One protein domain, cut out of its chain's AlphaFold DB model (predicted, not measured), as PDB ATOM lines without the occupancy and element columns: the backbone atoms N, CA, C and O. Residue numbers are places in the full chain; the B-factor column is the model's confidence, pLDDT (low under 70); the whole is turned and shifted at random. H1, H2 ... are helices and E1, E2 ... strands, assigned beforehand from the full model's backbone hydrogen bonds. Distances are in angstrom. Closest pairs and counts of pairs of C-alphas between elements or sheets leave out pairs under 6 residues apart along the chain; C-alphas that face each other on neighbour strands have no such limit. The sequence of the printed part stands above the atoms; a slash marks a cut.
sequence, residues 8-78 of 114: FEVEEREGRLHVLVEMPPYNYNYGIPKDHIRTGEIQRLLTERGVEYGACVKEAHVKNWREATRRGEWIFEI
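AT A GLANCE: This is residues 8 to 78 of the 114 residues of an uncharacterized protein of Pusillimonas sp (UniProt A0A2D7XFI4). A strongly twisted sheet of four antiparallel strands, E1, E2, E4, E3 in order, has helix H1 crossing over one face, and the loop of residues 23 to 38 extends past one end. The 71 printed residues, 33 in named elements, run E1, E2, H1, E3, E4; the class is mixed. The whole is only just compact, close to loose, with radius of gyration of the C-alphas 12.9 A and spans of 42 by 24 by 16 A.

IN THESE COORDINATES: E2, residues 16 to 22, is 19.6 A long; E4, residues 71 to 77, is 20.3 A, ending at C-alpha 77 (329.483, 343.355, 305.776). E1, residues 8 to 13, is 15.8 A, from C-alpha 8 (323.205, 358.182, 298.173). E3 is residues 56 to 58, 5.7 A; H1 is residues 39 to 48, 14.2 A.

HOW THE PARTS SIT: Within hydrogen-bond range are N 19 and O 74 of E2 and E4, 2.8 A; N 11 and O 18 of hairpin E1 and E2, 2.8 A; N 57 and O 75 of hairpin E3 and E4, 2.8 A. H1 is on the sheet, height 9.5 A, across the strands, 83 degrees to E1 on the local plane; its closest C-alphas to E4 are Thr 39 and Trp 74, 7.6 A. In H1 every O i to N i+4 pair is within range. E2, H1, E3 form a split strand-helix-strand unit, two same-way strands with E4 between them, its crossover right-handed.

THE WHOLE: The C-alphas farthest apart, Gly 15 and Asn 29, are 42.6 A apart. Links E2 to H1 and E3 to E4 are long. The printed part has no cut, and no printed residue is under 70 in pLDDT.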
ATOM      1  N   PHE A   8     323.212 359.510 297.562       92.50
ATOM      2  CA  PHE A   8     323.205 358.182 298.173       92.50
ATOM      3  C   PHE A   8     323.869 357.217 297.197       92.50
ATOM      4  O   PHE A   8     323.269 356.847 296.186       92.50
ATOM      5  N   GLU A   9     325.106 356.852 297.498       92.88
ATOM      6  CA  GLU A   9     325.907 355.916 296.718       92.88
ATOM      7  C   GLU A   9     326.167 354.662 297.535       92.88
ATOM      8  O   GLU A   9     326.411 354.727 298.740       92.88
ATOM      9  N   VAL A  10     326.110 353.527 296.852       91.56
ATOM     10  CA  VAL A  10     326.434 352.221 297.408       91.56
ATOM     11  C   VAL A  10     327.547 351.656 296.542       91.56
ATOM     12  O   VAL A  10     327.377 351.521 295.333       91.56
ATOM     13  N   GLU A  11     328.687 351.374 297.156       91.19
ATOM     14  CA  GLU A  11     329.856 350.807 296.501       91.19
ATOM     15  C   GLU A  11     330.284 349.541 297.235       91.19
ATOM     16  O   GLU A  11     330.326 349.504 298.462       91.19
ATOM     17  N   GLU A  12     330.647 348.510 296.486       88.94
ATOM     18  CA  GLU A  12     331.294 347.333 297.047       88.94
ATOM     19  C   GLU A  12     332.812 347.518 296.965       88.94
ATOM     20  O   GLU A  12     333.369 347.695 295.879       88.94
ATOM     21  N   ARG A  13     333.495 347.520 298.112       88.44
ATOM     22  CA  ARG A  13     334.959 347.607 298.188       88.44
ATOM     23  C   ARG A  13     335.475 346.643 299.239       88.44
ATOM     24  O   ARG A  13     334.930 346.564 300.330       88.44
ATOM     25  N   GLU A  14     336.539 345.915 298.905       82.75
ATOM     26  CA  GLU A  14     337.240 345.026 299.848       82.75
ATOM     27  C   GLU A  14     336.330 343.958 300.499       82.75
ATOM     28  O   GLU A  14     336.539 343.568 301.646       82.75
ATOM     29  N   GLY A  15     335.298 343.490 299.784       83.06
ATOM     30  CA  GLY A  15     334.317 342.535 300.320       83.06
ATOM     31  C   GLY A  15     333.362 343.142 301.356       83.06
ATOM     32  O   GLY A  15     332.782 342.423 302.169       83.06
ATOM     33  N   ARG A  16     333.220 344.471 301.362       90.62
ATOM     34  CA  ARG A  16     332.320 345.226 302.234       90.62
ATOM     35  C   ARG A  16     331.461 346.183 301.422       90.62
ATOM     36  O   ARG A  16     331.857 346.676 300.367       90.62
ATOM     37  N   LEU A  17     330.286 346.478 301.960       90.56
ATOM     38  CA  LEU A  17     329.330 347.413 301.394       90.56
ATOM     39  C   LEU A  17     329.559 348.804 301.994       90.56
ATOM     40  O   LEU A  17     329.258 349.046 303.163       90.56
ATOM     41  N   HIS A  18     330.074 349.725 301.193       93.69
ATOM     42  CA  HIS A  18     330.267 351.125 301.548       93.69
ATOM     43  C   HIS A  18     329.061 351.942 301.094       93.69
ATOM     44  O   HIS A  18     328.702 351.957 299.921       93.69
ATOM     45  N   VAL A  19     328.440 352.656 302.026       93.50
ATOM     46  CA  VAL A  19     327.273 353.497 301.766       93.50
ATOM     47  C   VAL A  19     327.635 354.938 302.075       93.50
ATOM     48  O   VAL A  19     327.758 355.323 303.242       93.50
ATOM     49  N   LEU A  20     327.808 355.737 301.025       94.19
ATOM     50  CA  LEU A  20     328.124 357.156 301.125       94.19
ATOM     51  C   LEU A  20     326.849 357.977 301.002       94.19
ATOM     52  O   LEU A  20     326.106 357.878 300.023       94.19
ATOM     53  N   VAL A  21     326.613 358.827 301.995       94.00
ATOM     54  CA  VAL A  21     325.407 359.650 302.062       94.00
ATOM     55  C   VAL A  21     325.762 361.107 302.289       94.00
ATOM     56  O   VAL A  21     326.564 361.443 303.163       94.00
ATOM     57  N   GLU A  22     325.116 361.980 301.521       93.62
ATOM     58  CA  GLU A  22     325.196 363.429 301.669       93.62
ATOM     59  C   GLU A  22     323.798 364.030 301.813       93.62
ATOM     60  O   GLU A  22     322.899 363.782 301.005       93.62
ATOM     61  N   MET A  23     323.621 364.840 302.858       93.31
ATOM     62  CA  MET A  23     322.389 365.595 303.079       93.31
ATOM     63  C   MET A  23     322.467 366.991 302.454       93.31
ATOM     64  O   MET A  23     323.531 367.611 302.496       93.31
ATOM     65  N   PRO A  24     321.340 367.559 301.999       92.81
ATOM     66  CA  PRO A  24     321.277 368.982 301.697       92.81
ATOM     67  C   PRO A  24     321.534 369.808 302.963       92.81
ATOM     68  O   PRO A  24     321.089 369.413 304.043       92.81
ATOM     69  N   PRO A  25     322.215 370.964 302.877       93.19
ATOM     70  CA  PRO A  25     322.438 371.819 304.036       93.19
ATOM     71  C   PRO A  25     321.111 372.358 304.578       93.19
ATOM     72  O   PRO A  25     320.205 372.700 303.817       93.19
ATOM     73  N   TYR A  26     321.012 372.481 305.903       92.62
ATOM     74  CA  TYR A  26     319.882 373.152 306.542       92.62
ATOM     75  C   TYR A  26     319.693 374.552 305.953       92.62
ATOM     76  O   TYR A  26     320.617 375.367 305.958       92.62
ATOM     77  N   ASN A  27     318.479 374.843 305.494       90.88
ATOM     78  CA  ASN A  27     318.154 376.141 304.935       90.88
ATOM     79  C   ASN A  27     316.684 376.486 305.175       90.88
ATOM     80  O   ASN A  27     315.786 375.990 304.491       90.88
ATOM     81  N   TYR A  28     316.451 377.376 306.137       89.50
ATOM     82  CA  TYR A  28     315.111 377.829 306.508       89.50
ATOM     83  C   TYR A  28     314.369 378.484 305.335       89.50
ATOM     84  O   TYR A  28     313.198 378.195 305.113       89.50
ATOM     85  N   ASN A  29     315.069 379.302 304.543       92.44
ATOM     86  CA  ASN A  29     314.466 380.077 303.455       92.44
ATOM     87  C   ASN A  29     313.952 379.190 302.314       92.44
ATOM     88  O   ASN A  29     313.035 379.577 301.599       92.44
ATOM     89  N   TYR A  30     314.524 377.994 302.164       87.94
ATOM     90  CA  TYR A  30     314.149 377.017 301.140       87.94
ATOM     91  C   TYR A  30     313.326 375.857 301.721       87.94
ATOM     92  O   TYR A  30     313.133 374.837 301.060       87.94
ATOM     93  N   GLY A  31     312.853 375.981 302.968       88.88
ATOM     94  CA  GLY A  31     312.034 374.957 303.617       88.88
ATOM     95  C   GLY A  31     312.774 373.641 303.876       88.88
ATOM     96  O   GLY A  31     312.145 372.584 303.892       88.88
ATOM     97  N   ILE A  32     314.097 373.681 304.066       89.25
ATOM     98  CA  ILE A  32     314.911 372.514 304.425       89.25
ATOM     99  C   ILE A  32     315.074 372.513 305.953       89.25
ATOM    100  O   ILE A  32     315.870 373.301 306.473       89.25
ATOM    101  N   PRO A  33     314.316 371.681 306.697       91.06
ATOM    102  CA  PRO A  33     314.373 371.645 308.154       91.06
ATOM    103  C   PRO A  33     315.673 371.009 308.651       91.06
ATOM    104  O   PRO A  33     316.411 370.375 307.898       91.06
ATOM    105  N   LYS A  34     315.962 371.168 309.947       92.50
ATOM    106  CA  LYS A  34     317.074 370.457 310.586       92.50
ATOM    107  C   LYS A  34     316.732 368.979 310.684       92.50
ATOM    108  O   LYS A  34     315.682 368.636 311.218       92.50
ATOM    109  N   ASP A  35     317.642 368.139 310.224       92.06
ATOM    110  CA  ASP A  35     317.460 366.700 310.186       92.06
ATOM    111  C   ASP A  35     318.792 365.962 310.383       92.06
ATOM    112  O   ASP A  35     319.882 366.535 310.246       92.06
ATOM    113  N   HIS A  36     318.700 364.697 310.779       92.38
ATOM    114  CA  HIS A  36     319.849 363.842 311.032       92.38
ATOM    115  C   HIS A  36     319.570 362.406 310.614       92.38
ATOM    116  O   HIS A  36     318.474 361.892 310.807       92.38
ATOM    117  N   ILE A  37     320.607 361.744 310.117       91.38
ATOM    118  CA  ILE A  37     320.542 360.353 309.685       91.38
ATOM    119  C   ILE A  37     321.287 359.494 310.692       91.38
ATOM    120  O   ILE A  37     322.402 359.816 311.116       91.38
ATOM    121  N   ARG A  38     320.640 358.394 311.071       91.12
ATOM    122  CA  ARG A  38     321.197 357.331 311.908       91.12
ATOM    123  C   ARG A  38     321.316 356.054 311.089       91.12
ATOM    124  O   ARG A  38     320.652 355.918 310.065       91.12
ATOM    125  N   THR A  39     322.066 355.086 311.601       91.62
ATOM    126  CA  THR A  39     322.228 353.764 310.980       91.62
ATOM    127  C   THR A  39     320.895 353.099 310.623       91.62
ATOM    128  O   THR A  39     320.753 352.598 309.515       91.62
ATOM    129  N   GLY A  40     319.879 353.175 311.492       89.88
ATOM    130  CA  GLY A  40     318.566 352.568 311.220       89.88
ATOM    131  C   GLY A  40     317.820 353.160 310.013       89.88
ATOM    132  O   GLY A  40     317.093 352.447 309.329       89.88
ATOM    133  N   GLU A  41     318.026 354.445 309.708       90.81
ATOM    134  CA  GLU A  41     317.464 355.075 308.502       90.81
ATOM    135  C   GLU A  41     318.177 354.559 307.243       90.81
ATOM    136  O   GLU A  41     317.535 354.278 306.235       90.81
ATOM    137  N   ILE A  42     319.502 354.368 307.310       92.00
ATOM    138  CA  ILE A  42     320.289 353.798 306.208       92.00
ATOM    139  C   ILE A  42     319.899 352.347 305.945       92.00
ATOM    140  O   ILE A  42     319.651 351.990 304.800       92.00
ATOM    141  N   GLN A  43     319.784 351.533 306.992       91.69
ATOM    142  CA  GLN A  43     319.328 350.144 306.900       91.69
ATOM    143  C   GLN A  43     317.964 350.047 306.218       91.69
ATOM    144  O   GLN A  43     317.780 349.262 305.290       91.69
ATOM    145  N   ARG A  44     317.027 350.914 306.613       91.06
ATOM    146  CA  ARG A  44     315.719 351.004 305.968       91.06
ATOM    147  C   ARG A  44     315.828 351.394 304.493       91.06
ATOM    148  O   ARG A  44     315.171 350.768 303.670       91.06
ATOM    149  N   LEU A  45     316.650 352.387 304.151       90.31
ATOM    150  CA  LEU A  45     316.872 352.807 302.761       90.31
ATOM    151  C   LEU A  45     317.511 351.706 301.908       90.31
ATOM    152  O   LEU A  45     317.162 351.578 300.737       90.31
ATOM    153  N   LEU A  46     318.426 350.915 302.471       90.81
ATOM    154  CA  LEU A  46     319.010 349.757 301.793       90.81
ATOM    155  C   LEU A  46     317.946 348.686 301.534       90.81
ATOM    156  O   LEU A  46     317.812 348.234 300.399       90.81
ATOM    157  N   THR A  47     317.116 348.365 302.534       90.00
ATOM    158  CA  THR A  47     315.996 347.420 302.385       90.00
ATOM    159  C   THR A  47     314.964 347.904 301.361       90.00
ATOM    160  O   THR A  47     314.540 347.128 300.511       90.00
ATOM    161  N   GLU A  48     314.588 349.187 301.385       90.19
ATOM    162  CA  GLU A  48     313.663 349.782 300.404       90.19
ATOM    163  C   GLU A  48     314.224 349.743 298.971       90.19
ATOM    164  O   GLU A  48     313.459 349.720 298.008       90.19
ATOM    165  N   ARG A  49     315.554 349.704 298.821       86.94
ATOM    166  CA  ARG A  49     316.256 349.577 297.535       86.94
ATOM    167  C   ARG A  49     316.584 348.131 297.149       86.94
ATOM    168  O   ARG A  49     317.164 347.931 296.087       86.94
ATOM    169  N   GLY A  50     316.232 347.147 297.979       87.44
ATOM    170  CA  GLY A  50     316.534 345.733 297.736       87.44
ATOM    171  C   GLY A  50     318.021 345.385 297.836       87.44
ATOM    172  O   GLY A  50     318.456 344.419 297.221       87.44
ATOM    173  N   VAL A  51     318.807 346.182 298.567       87.50
ATOM    174  CA  VAL A  51     320.226 345.904 298.815       87.50
ATOM    175  C   VAL A  51     320.343 345.092 300.097       87.50
ATOM    176  O   VAL A  51     319.932 345.553 301.165       87.50
ATOM    177  N   GLU A  52     320.910 343.897 299.993       87.38
ATOM    178  CA  GLU A  52     321.217 343.069 301.153       87.38
ATOM    179  C   GLU A  52     322.447 343.612 301.888       87.38
ATOM    180  O   GLU A  52     323.424 344.051 301.279       87.38
ATOM    181  N   TYR A  53     322.391 343.610 303.216       90.12
ATOM    182  CA  TYR A  53     323.473 344.072 304.078       90.12
ATOM    183  C   TYR A  53     323.589 343.159 305.297       90.12
ATOM    184  O   TYR A  53     322.591 342.674 305.827       90.12
ATOM    185  N   GLY A  54     324.822 342.930 305.735       88.75
ATOM    186  CA  GLY A  54     325.160 342.201 306.948       88.75
ATOM    187  C   GLY A  54     325.332 343.128 308.152       88.75
ATOM    188  O   GLY A  54     324.675 344.168 308.279       88.75
ATOM    189  N   ALA A  55     326.237 342.759 309.059       89.00
ATOM    190  CA  ALA A  55     326.524 343.547 310.252       89.00
ATOM    191  C   ALA A  55     327.101 344.929 309.898       89.00
ATOM    192  O   ALA A  55     327.873 345.083 308.950       89.00
ATOM    193  N   CYS A  56     326.736 345.957 310.669       91.12
ATOM    194  CA  CYS A  56     327.307 347.291 310.504       91.12
ATOM    195  C   CYS A  56     328.679 347.354 311.187       91.12
ATOM    196  O   CYS A  56     328.774 347.252 312.408       91.12
ATOM    197  N   VAL A  57     329.736 347.535 310.395       92.06
ATOM    198  CA  VAL A  57     331.127 347.638 310.862       92.06
ATOM    199  C   VAL A  57     331.460 349.074 311.259       92.06
ATOM    200  O   VAL A  57     332.188 349.316 312.222       92.06
ATOM    201  N   LYS A  58     330.941 350.043 310.498       92.06
ATOM    202  CA  LYS A  58     331.190 351.468 310.713       92.06
ATOM    203  C   LYS A  58     329.890 352.241 310.625       92.06
ATOM    204  O   LYS A  58     329.210 352.215 309.601       92.06
ATOM    205  N   GLU A  59     329.615 352.990 311.682       93.19
ATOM    206  CA  GLU A  59     328.486 353.906 311.749       93.19
ATOM    207  C   GLU A  59     328.932 355.348 311.512       93.19
ATOM    208  O   GLU A  59     329.994 355.781 311.970       93.19
ATOM    209  N   ALA A  60     328.074 356.123 310.852       92.06
ATOM    210  CA  ALA A  60     328.203 357.567 310.767       92.06
ATOM    211  C   ALA A  60     326.977 358.258 311.367       92.06
ATOM    212  O   ALA A  60     325.873 357.723 311.417       92.06
ATOM    213  N   HIS A  61     327.180 359.477 311.860       90.00
ATOM    214  CA  HIS A  61     326.115 360.317 312.395       90.00
ATOM    215  C   HIS A  61     326.075 361.608 311.586       90.00
ATOM    216  O   HIS A  61     326.849 362.536 311.837       90.00
ATOM    217  N   VAL A  62     325.164 361.663 310.618       93.25
ATOM    218  CA  VAL A  62     325.075 362.783 309.679       93.25
ATOM    219  C   VAL A  62     324.038 363.780 310.173       93.25
ATOM    220  O   VAL A  62     322.935 363.406 310.565       93.25
ATOM    221  N   LYS A  63     324.402 365.061 310.192       93.56
ATOM    222  CA  LYS A  63     323.548 366.177 310.614       93.56
ATOM    223  C   LYS A  63     323.619 367.263 309.562       93.56
ATOM    224  O   LYS A  63     324.703 367.766 309.274       93.56
ATOM    225  N   ASN A  64     322.471 367.694 309.061       93.00
ATOM    226  CA  ASN A  64     322.432 368.663 307.969       93.00
ATOM    227  C   ASN A  64     322.670 370.126 308.391       93.00
ATOM    228  O   ASN A  64     322.895 370.987 307.544       93.00
ATOM    229  N   TRP A  65     322.636 370.427 309.693       92.50
ATOM    230  CA  TRP A  65     322.880 371.773 310.230       92.50
ATOM    231  C   TRP A  65     324.354 372.051 310.555       92.50
ATOM    232  O   TRP A  65     324.670 373.091 311.135       92.50
ATOM    233  N   ARG A  66     325.253 371.114 310.237       89.12
ATOM    234  CA  ARG A  66     326.703 371.246 310.403       89.12
ATOM    235  C   ARG A  66     327.392 370.765 309.137       89.12
ATOM    236  O   ARG A  66     327.259 369.603 308.776       89.12
ATOM    237  N   GLU A  67     328.177 371.636 308.520       86.94
ATOM    238  CA  GLU A  67     328.876 371.340 307.267       86.94
ATOM    239  C   GLU A  67     329.819 370.134 307.396       86.94
ATOM    240  O   GLU A  67     329.739 369.196 306.607       86.94
ATOM    241  N   ALA A  68     330.612 370.090 308.472       88.62
ATOM    242  CA  ALA A  68     331.568 369.011 308.732       88.62
ATOM    243  C   ALA A  68     330.927 367.618 308.898       88.62
ATOM    244  O   ALA A  68     331.595 366.610 308.714       88.62
ATOM    245  N   THR A  69     329.642 367.547 309.260       90.56
ATOM    246  CA  THR A  69     328.924 366.281 309.487       90.56
ATOM    247  C   THR A  69     327.780 366.093 308.499       90.56
ATOM    248  O   THR A  69     326.840 365.364 308.796       90.56
ATOM    249  N   ARG A  70     327.805 366.788 307.358       92.75
ATOM    250  CA  ARG A  70     326.775 366.688 306.311       92.75
ATOM    251  C   ARG A  70     326.945 365.447 305.431       92.75
ATOM    252  O   ARG A  70     326.021 365.045 304.726       92.75
ATOM    253  N   ARG A  71     328.130 364.848 305.499       93.31
ATOM    254  CA  ARG A  71     328.513 363.629 304.800       93.31
ATOM    255  C   ARG A  71     328.813 362.545 305.816       93.31
ATOM    256  O   ARG A  71     329.368 362.829 306.879       93.31
ATOM    257  N   GLY A  72     328.443 361.322 305.483       93.00
ATOM    258  CA  GLY A  72     328.736 360.150 306.287       93.00
ATOM    259  C   GLY A  72     328.935 358.939 305.408       93.00
ATOM    260  O   GLY A  72     328.421 358.867 304.293       93.00
ATOM    261  N   GLU A  73     329.699 358.005 305.943       94.62
ATOM    262  CA  GLU A  73     329.968 356.722 305.326       94.62
ATOM    263  C   GLU A  73     329.600 355.640 306.333       94.62
ATOM    264  O   GLU A  73     330.109 355.639 307.457       94.62
ATOM    265  N   TRP A  74     328.730 354.731 305.913       95.06
ATOM    266  CA  TRP A  74     328.467 353.493 306.625       95.06
ATOM    267  C   TRP A  74     329.160 352.354 305.908       95.06
ATOM    268  O   TRP A  74     329.209 352.331 304.681       95.06
ATOM    269  N   ILE A  75     329.686 351.414 306.680       93.00
ATOM    270  CA  ILE A  75     330.286 350.200 306.135       93.00
ATOM    271  C   ILE A  75     329.529 349.024 306.728       93.00
ATOM    272  O   ILE A  75     329.447 348.897 307.952       93.00
ATOM    273  N   PHE A  76     328.986 348.184 305.859       92.88
ATOM    274  CA  PHE A  76     328.331 346.937 306.218       92.88
ATOM    275  C   PHE A  76     329.128 345.758 305.670       92.88
ATOM    276  O   PHE A  76     329.828 345.869 304.663       92.88
ATOM    277  N   GLU A  77     329.026 344.621 306.339       89.69
ATOM    278  CA  GLU A  77     329.483 343.355 305.776       89.69
ATOM    279  C   GLU A  77     328.536 342.922 304.655       89.69
ATOM    280  O   GLU A  77     327.343 343.230 304.682       89.69
ATOM    281  N   ILE A  78     329.062 342.219 303.658       86.00
ATOM    282  CA  ILE A  78     328.221 341.548 302.669       86.00
ATOM    283  C   ILE A  78     327.690 340.282 303.343       86.00
ATOM    284  O   ILE A  78     328.491 339.538 303.918       86.00
TER     285      ILE A  78